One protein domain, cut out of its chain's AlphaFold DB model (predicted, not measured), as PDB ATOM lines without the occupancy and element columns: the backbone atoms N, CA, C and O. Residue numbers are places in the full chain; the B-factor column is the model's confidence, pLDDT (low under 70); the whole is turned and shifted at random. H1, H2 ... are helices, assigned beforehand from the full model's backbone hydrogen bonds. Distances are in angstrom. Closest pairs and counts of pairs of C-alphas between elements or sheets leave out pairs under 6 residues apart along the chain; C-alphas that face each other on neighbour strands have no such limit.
ATOM      1  N   THR A  20     243.374 302.384 230.556       70.75
ATOM      2  CA  THR A  20     244.817 302.273 230.279       70.75
ATOM      3  C   THR A  20     245.595 303.467 230.825       70.75
ATOM      4  O   THR A  20     246.566 303.262 231.550       70.75
ATOM      5  N   MET A  21     245.128 304.702 230.598       64.12
ATOM      6  CA  MET A  21     245.736 305.902 231.196       64.12
ATOM      7  C   MET A  21     245.755 305.821 232.728       64.12
ATOM      8  O   MET A  21     246.775 306.114 233.347       64.12
ATOM      9  N   CYS A  22     244.658 305.360 233.341       62.88
ATOM     10  CA  CYS A  22     244.576 305.195 234.795       62.88
ATOM     11  C   CYS A  22     245.536 304.120 235.339       62.88
ATOM     12  O   CYS A  22     246.011 304.260 236.464       62.88
ATOM     13  N   LYS A  23     245.837 303.066 234.564       69.00
ATOM     14  CA  LYS A  23     246.821 302.043 234.950       69.00
ATOM     15  C   LYS A  23     248.246 302.599 234.885       69.00
ATOM     16  O   LYS A  23     248.940 302.582 235.895       69.00
ATOM     17  N   ASN A  24     248.646 303.151 233.739       68.94
ATOM     18  CA  ASN A  24     250.000 303.685 233.540       68.94
ATOM     19  C   ASN A  24     250.327 304.799 234.555       68.94
ATOM     20  O   ASN A  24     251.467 304.930 234.995       68.94
ATOM     21  N   TYR A  25     249.312 305.565 234.972       64.00
ATOM     22  CA  TYR A  25     249.431 306.567 236.029       64.00
ATOM     23  C   TYR A  25     249.819 305.982 237.401       64.00
ATOM     24  O   TYR A  25     250.633 306.572 238.104       64.00
ATOM     25  N   LEU A  26     249.275 304.821 237.786       64.88
ATOM     26  CA  LEU A  26     249.593 304.161 239.063       64.88
ATOM     27  C   LEU A  26     250.996 303.536 239.097       64.88
ATOM     28  O   LEU A  26     251.535 303.301 240.178       64.88
ATOM     29  N   GLU A  27     251.566 303.218 237.935       72.12
ATOM     30  CA  GLU A  27     252.809 302.444 237.829       72.12
ATOM     31  C   GLU A  27     254.074 303.325 237.791       72.12
ATOM     32  O   GLU A  27     255.167 302.823 238.064       72.12
ATOM     33  N   LYS A  28     253.945 304.641 237.546       70.44
ATOM     34  CA  LYS A  28     255.070 305.596 237.575       70.44
ATOM     35  C   LYS A  28     255.482 305.942 239.016       70.44
ATOM     36  O   LYS A  28     254.682 306.446 239.801       70.44
ATOM     37  N   LYS A  29     256.753 305.674 239.351       66.06
ATOM     38  CA  LYS A  29     257.330 305.803 240.709       66.06
ATOM     39  C   LYS A  29     258.473 306.821 240.837       66.06
ATOM     40  O   LYS A  29     258.946 307.051 241.944       66.06
ATOM     41  N   SER A  30     258.923 307.399 239.728       77.12
ATOM     42  CA  SER A  30     259.994 308.399 239.656       77.12
ATOM     43  C   SER A  30     259.552 309.580 238.795       77.12
ATOM     44  O   SER A  30     258.669 309.433 237.949       77.12
ATOM     45  N   TRP A  31     260.165 310.740 239.022       82.69
ATOM     46  CA  TRP A  31     259.966 311.971 238.257       82.69
ATOM     47  C   TRP A  31     261.303 312.692 238.163       82.69
ATOM     48  O   TRP A  31     262.005 312.792 239.172       82.69
ATOM     49  N   ASP A  32     261.628 313.205 236.983       85.94
ATOM     50  CA  ASP A  32     262.955 313.773 236.707       85.94
ATOM     51  C   ASP A  32     263.002 315.287 237.003       85.94
ATOM     52  O   ASP A  32     264.065 315.904 237.024       85.94
ATOM     53  N   SER A  33     261.844 315.901 237.277       87.12
ATOM     54  CA  SER A  33     261.723 317.297 237.709       87.12
ATOM     55  C   SER A  33     260.548 317.521 238.666       87.12
ATOM     56  O   SER A  33     259.576 316.760 238.694       87.12
ATOM     57  N   PHE A  34     260.609 318.617 239.431       77.81
ATOM     58  CA  PHE A  34     259.509 319.039 240.301       77.81
ATOM     59  C   PHE A  34     258.237 319.378 239.510       77.81
ATOM     60  O   PHE A  34     257.144 319.020 239.944       77.81
ATOM     61  N   ASP A  35     258.363 320.005 238.339       79.81
ATOM     62  CA  ASP A  35     257.213 320.349 237.497       79.81
ATOM     63  C   ASP A  35     256.552 319.108 236.890       79.81
ATOM     64  O   ASP A  35     255.325 319.045 236.810       79.81
ATOM     65  N   GLU A  36     257.328 318.074 236.550       79.50
ATOM     66  CA  GLU A  36     256.771 316.780 236.153       79.50
ATOM     67  C   GLU A  36     256.031 316.108 237.319       79.50
ATOM     68  O   GLU A  36     254.896 315.663 237.150       79.50
ATOM     69  N   TYR A  37     256.620 316.084 238.518       76.69
ATOM     70  CA  TYR A  37     255.975 315.575 239.735       76.69
ATOM     71  C   TYR A  37     254.702 316.356 240.103       76.69
ATOM     72  O   TYR A  37     253.709 315.766 240.540       76.69
ATOM     73  N   MET A  38     254.697 317.674 239.906       73.00
ATOM     74  CA  MET A  38     253.559 318.549 240.186       73.00
ATOM     75  C   MET A  38     252.461 318.391 239.125       73.00
ATOM     76  O   MET A  38     251.292 318.244 239.481       73.00
ATOM     77  N   SER A  39     252.823 318.306 237.842       72.19
ATOM     78  CA  SER A  39     251.922 317.956 236.734       72.19
ATOM     79  C   SER A  39     251.299 316.570 236.942       72.19
ATOM     80  O   SER A  39     250.076 316.421 236.918       72.19
ATOM     81  N   PHE A  40     252.113 315.567 237.286       72.06
ATOM     82  CA  PHE A  40     251.654 314.232 237.660       72.06
ATOM     83  C   PHE A  40     250.679 314.290 238.843       72.06
ATOM     84  O   PHE A  40     249.610 313.675 238.786       72.06
ATOM     85  N   ASN A  41     250.977 315.064 239.892       66.44
ATOM     86  CA  ASN A  41     250.090 315.194 241.050       66.44
ATOM     87  C   ASN A  41     248.796 315.983 240.778       66.44
ATOM     88  O   ASN A  41     247.799 315.744 241.469       66.44
ATOM     89  N   GLN A  42     248.790 316.866 239.778       65.44
ATOM     90  CA  GLN A  42     247.598 317.539 239.250       65.44
ATOM     91  C   GLN A  42     246.828 316.695 238.222       65.44
ATOM     92  O   GLN A  42     245.730 317.081 237.831       65.44
ATOM     93  N   SER A  43     247.382 315.568 237.767       67.88
ATOM     94  CA  SER A  43     246.748 314.701 236.770       67.88
ATOM     95  C   SER A  43     245.877 313.593 237.396       67.88
ATOM     96  O   SER A  43     245.600 313.595 238.598       67.88
ATOM     97  N   ILE A  44     245.350 312.707 236.541       66.38
ATOM     98  CA  ILE A  44     244.122 311.921 236.758       66.38
ATOM     99  C   ILE A  44     244.099 311.201 238.114       66.38
ATOM    100  O   ILE A  44     244.912 310.326 238.398       66.38
ATOM    101  N   ARG A  45     243.070 311.494 238.912       73.19
ATOM    102  CA  ARG A  45     242.687 310.698 240.085       73.19
ATOM    103  C   ARG A  45     241.429 309.896 239.753       73.19
ATOM    104  O   ARG A  45     240.603 310.346 238.963       73.19
ATOM    105  N   TYR A  46     241.253 308.730 240.364       75.19
ATOM    106  CA  TYR A  46     239.983 307.998 240.321       75.19
ATOM    107  C   TYR A  46     239.354 307.932 241.712       75.19
ATOM    108  O   TYR A  46     240.056 307.968 242.728       75.19
ATOM    109  N   VAL A  47     238.023 307.839 241.752       77.94
ATOM    110  CA  VAL A  47     237.249 307.713 242.990       77.94
ATOM    111  C   VAL A  47     236.261 306.567 242.829       77.94
ATOM    112  O   VAL A  47     235.267 306.670 242.115       77.94
ATOM    113  N   LYS A  48     236.535 305.451 243.506       80.94
ATOM    114  CA  LYS A  48     235.591 304.344 243.645       80.94
ATOM    115  C   LYS A  48     234.486 304.793 244.602       80.94
ATOM    116  O   LYS A  48     234.594 304.629 245.818       80.94
ATOM    117  N   PHE A  49     233.484 305.439 244.024       83.25
ATOM    118  CA  PHE A  49     232.420 306.119 244.743       83.25
ATOM    119  C   PHE A  49     231.326 305.148 245.207       83.25
ATOM    120  O   PHE A  49     231.025 304.165 244.528       83.25
ATOM    121  N   ASN A  50     230.733 305.415 246.369       83.56
ATOM    122  CA  ASN A  50     229.587 304.676 246.890       83.56
ATOM    123  C   ASN A  50     228.414 305.633 247.116       83.56
ATOM    124  O   ASN A  50     228.381 306.338 248.119       83.56
ATOM    125  N   GLU A  51     227.438 305.612 246.210       79.75
ATOM    126  CA  GLU A  51     226.231 306.448 246.273       79.75
ATOM    127  C   GLU A  51     225.479 306.322 247.610       79.75
ATOM    128  O   GLU A  51     225.026 307.324 248.150       79.75
ATOM    129  N   SER A  52     225.408 305.115 248.188       82.62
ATOM    130  CA  SER A  52     224.662 304.869 249.436       82.62
ATOM    131  C   SER A  52     225.314 305.460 250.693       82.62
ATOM    132  O   SER A  52     224.621 305.783 251.655       82.62
ATOM    133  N   LYS A  53     226.649 305.567 250.704       85.19
ATOM    134  CA  LYS A  53     227.468 306.083 251.813       85.19
ATOM    135  C   LYS A  53     228.741 306.688 251.231       85.19
ATOM    136  O   LYS A  53     229.791 306.039 251.203       85.19
ATOM    137  N   TRP A  54     228.627 307.924 250.746       86.69
ATOM    138  CA  TRP A  54     229.691 308.631 250.027       86.69
ATOM    139  C   TRP A  54     230.995 308.736 250.838       86.69
ATOM    140  O   TRP A  54     232.080 308.680 250.263       86.69
ATOM    141  N   GLU A  55     230.893 308.789 252.167       83.81
ATOM    142  CA  GLU A  55     232.001 308.804 253.132       83.81
ATOM    143  C   GLU A  55     232.952 307.604 252.988       83.81
ATOM    144  O   GLU A  55     234.157 307.735 253.191       83.81
ATOM    145  N   LEU A  56     232.425 306.443 252.578       83.62
ATOM    146  CA  LEU A  56     233.180 305.199 252.382       83.62
ATOM    147  C   LEU A  56     233.837 305.105 250.987       83.62
ATOM    148  O   LEU A  56     234.342 304.046 250.607       83.62
ATOM    149  N   SER A  57     233.814 306.182 250.195       84.44
ATOM    150  CA  SER A  57     234.360 306.196 248.831       84.44
ATOM    151  C   SER A  57     235.882 306.330 248.810       84.44
ATOM    152  O   SER A  57     236.453 307.304 249.310       84.44
ATOM    153  N   ILE A  58     236.538 305.389 248.132       82.25
ATOM    154  CA  ILE A  58     237.999 305.284 248.061       82.25
ATOM    155  C   ILE A  58     238.516 306.094 246.863       82.25
ATOM    156  O   ILE A  58     238.112 305.856 245.728       82.25
ATOM    157  N   CYS A  59     239.446 307.020 247.090       83.81
ATOM    158  CA  CYS A  59     240.088 307.859 246.064       83.81
ATOM    159  C   CYS A  59     241.609 307.600 245.982       83.81
ATOM    160  O   CYS A  59     242.274 307.356 246.985       83.81
ATOM    161  N   SER A  60     242.169 307.655 244.772       79.38
ATOM    162  CA  SER A  60     243.539 307.236 244.432       79.38
ATOM    163  C   SER A  60     244.662 308.231 244.796       79.38
ATOM    164  O   SER A  60     245.620 308.392 244.032       79.38
ATOM    165  N   CYS A  61     244.539 308.979 245.895       77.88
ATOM    166  CA  CYS A  61     245.484 310.053 246.225       77.88
ATOM    167  C   CYS A  61     246.591 309.609 247.200       77.88
ATOM    168  O   CYS A  61     246.268 309.073 248.256       77.88
ATOM    169  N   PRO A  62     247.879 309.899 246.915       67.56
ATOM    170  CA  PRO A  62     249.002 309.457 247.746       67.56
ATOM    171  C   PRO A  62     249.077 310.193 249.090       67.56
ATOM    172  O   PRO A  62     249.444 309.599 250.095       67.56
ATOM    173  N   TYR A  63     248.666 311.466 249.148       66.75
ATOM    174  CA  TYR A  63     248.645 312.268 250.380       66.75
ATOM    175  C   TYR A  63     247.459 311.939 251.312       66.75
ATOM    176  O   TYR A  63     246.955 312.821 252.010       66.75
ATOM    177  N   TRP A  64     246.963 310.696 251.311       62.69
ATOM    178  CA  TRP A  64     245.872 310.289 252.195       62.69
ATOM    179  C   TRP A  64     246.380 310.037 253.613       62.69
ATOM    180  O   TRP A  64     246.614 308.902 254.028       62.69
ATOM    181  N   ASN A  65     246.515 311.107 254.392       50.69
ATOM    182  CA  ASN A  65     246.762 310.954 255.816       50.69
ATOM    183  C   ASN A  65     245.478 310.551 256.554       50.69
ATOM    184  O   ASN A  65     244.471 311.253 256.537       50.69
ATOM    185  N   LYS A  66     245.576 309.367 257.163       50.22
ATOM    186  CA  LYS A  66     244.834 308.800 258.298       50.22
ATOM    187  C   LYS A  66     243.691 309.668 258.869       50.22
ATOM    188  O   LYS A  66     243.918 310.780 259.334       50.22
ATOM    189  N   ASN A  67     242.511 309.044 258.957       58.16
ATOM    190  CA  ASN A  67     241.315 309.399 259.747       58.16
ATOM    191  C   ASN A  67     240.177 310.169 259.053       58.16
ATOM    192  O   ASN A  67     239.060 310.079 259.551       58.16
ATOM    193  N   LEU A  68     240.387 310.892 257.944       62.81
ATOM    194  CA  LEU A  68     239.318 311.709 257.335       62.81
ATOM    195  C   LEU A  68     239.166 311.527 255.816       62.81
ATOM    196  O   LEU A  68     240.075 311.075 255.116       62.81
ATOM    197  N   ILE A  69     237.965 311.854 255.330       75.25
ATOM    198  CA  ILE A  69     237.506 311.647 253.950       75.25
ATOM    199  C   ILE A  69     238.274 312.573 252.994       75.25
ATOM    200  O   ILE A  69     238.436 313.765 253.255       75.25
ATOM    201  N   CYS A  70     238.737 312.048 251.857       83.81
ATOM    202  CA  CYS A  70     239.506 312.836 250.893       83.81
ATOM    203  C   CYS A  70     238.684 313.987 250.282       83.81
ATOM    204  O   CYS A  70     237.533 313.802 249.882       83.81
ATOM    205  N   LYS A  71     239.315 315.155 250.091       82.75
ATOM    206  CA  LYS A  71     238.700 316.337 249.456       82.75
ATOM    207  C   LYS A  71     238.056 316.054 248.090       82.75
ATOM    208  O   LYS A  71     237.047 316.665 247.760       82.75
ATOM    209  N   HIS A  72     238.592 315.110 247.311       84.38
ATOM    210  CA  HIS A  72     238.017 314.729 246.015       84.38
ATOM    211  C   HIS A  72     236.734 313.899 246.175       84.38
ATOM    212  O   HIS A  72     235.787 314.095 245.422       84.38
ATOM    213  N   THR A  73     236.666 313.037 247.196       86.06
ATOM    214  CA  THR A  73     235.434 312.334 247.584       86.06
ATOM    215  C   THR A  73     234.359 313.331 248.035       86.06
ATOM    216  O   THR A  73     233.231 313.251 247.556       86.06
ATOM    217  N   ILE A  74     234.716 314.311 248.878       85.62
ATOM    218  CA  ILE A  74     233.802 315.381 249.327       85.62
ATOM    219  C   ILE A  74     233.296 316.210 248.132       85.62
ATOM    220  O   ILE A  74     232.099 316.463 248.023       85.62
ATOM    221  N   GLY A  75     234.187 316.596 247.211       84.81
ATOM    222  CA  GLY A  75     233.832 317.376 246.021       84.81
ATOM    223  C   GLY A  75     232.932 316.628 245.031       84.81
ATOM    224  O   GLY A  75     232.026 317.231 244.459       84.81
ATOM    225  N   ILE A  76     233.126 315.315 244.855       84.12
ATOM    226  CA  ILE A  76     232.231 314.484 244.030       84.12
ATOM    227  C   ILE A  76     230.877 314.300 244.720       84.12
ATOM    228  O   ILE A  76     229.855 314.452 244.059       84.12
ATOM    229  N   ALA A  77     230.845 314.054 246.035       87.31
ATOM    230  CA  ALA A  77     229.589 313.983 246.784       87.31
ATOM    231  C   ALA A  77     228.782 315.288 246.665       87.31
ATOM    232  O   ALA A  77     227.585 315.230 246.399       87.31
ATOM    233  N   ASN A  78     229.452 316.445 246.731       85.94
ATOM    234  CA  ASN A  78     228.822 317.757 246.557       85.94
ATOM    235  C   ASN A  78     228.329 317.968 245.118       85.94
ATOM    236  O   ASN A  78     227.215 318.432 244.914       85.94
ATOM    237  N   LYS A  79     229.108 317.565 244.103       84.75
ATOM    238  CA  LYS A  79     228.673 317.617 242.695       84.75
ATOM    239  C   LYS A  79     227.474 316.700 242.396       84.75
ATOM    240  O   LYS A  79     226.722 316.976 241.468       84.75
ATOM    241  N   LEU A  80     227.307 315.623 243.161       84.81
ATOM    242  CA  LEU A  80     226.171 314.699 243.070       84.81
ATOM    243  C   LEU A  80     225.017 315.061 244.028       84.81
ATOM    244  O   LEU A  80     224.019 314.350 244.046       84.81
ATOM    245  N   ASN A  81     225.135 316.141 244.815       82.81
ATOM    246  CA  ASN A  81     224.196 316.539 245.877       82.81
ATOM    247  C   ASN A  81     223.930 315.440 246.934       82.81
ATOM    248  O   ASN A  81     222.860 315.382 247.536       82.81
TER     249      ASN A  81
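What this domain is: This is residues 20 to 81 of the 221 residues of the protein "SWIM-type domain-containing protein" of Brachionus plicatilis (UniProt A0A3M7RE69). Three short helices, none touching another, are strung along a loose, elongated chain: H1 and H2 lie toward one end, H3 toward the other, and a long loop of residues 43 to 70 joins the two ends. This loop runs out to the far end near Ser 52 and folds back, with residues 47 to 48 and 58 to 59 paired antiparallel, before it reaches H3. The printed part has 62 residues, with named helices H1, H2, H3 in that order and no named strand; the class is all helix, though under half of the residues, 26 of 62, are in named elements. The whole is loose, with a radius of gyration of the C-alphas of 13.3 A, and spans 41 by 26 by 18 A.

Where its parts are: Find C-alpha 20 at (244.817, 302.273, 230.279); from there H1, residues 20 to 27, runs 11.0 A. Look next at C-alpha 34, at (259.509, 319.039, 240.301), where H2, residues 34 to 42, begins its 12.1 A. H3, residues 71 to 79, covers 12.2 A and ends at C-alpha 79, at (228.673, 317.617, 242.695).

How they stand to each other: H1 and H2 are apart, but only just, their closest C-alphas being 8.1 A from each other. H3 is apart from H1 and from H2. In H2 and H3 every O i to N i+4 pair is within hydrogen-bond range; in H1, 3 of 4 are.

The domain as a whole: The two C-alphas farthest apart, those of Asp 32 and Ser 52, are 41.3 A from each other. The printed part has no cut. The link from H1 to H2 is short, with 6 residues; that from H2 to H3 is long, with 28. The mean pLDDT of the printed part is 75.8; look for values under 70 at residues 21 to 26, 29, 41 to 44 and 62 to 68.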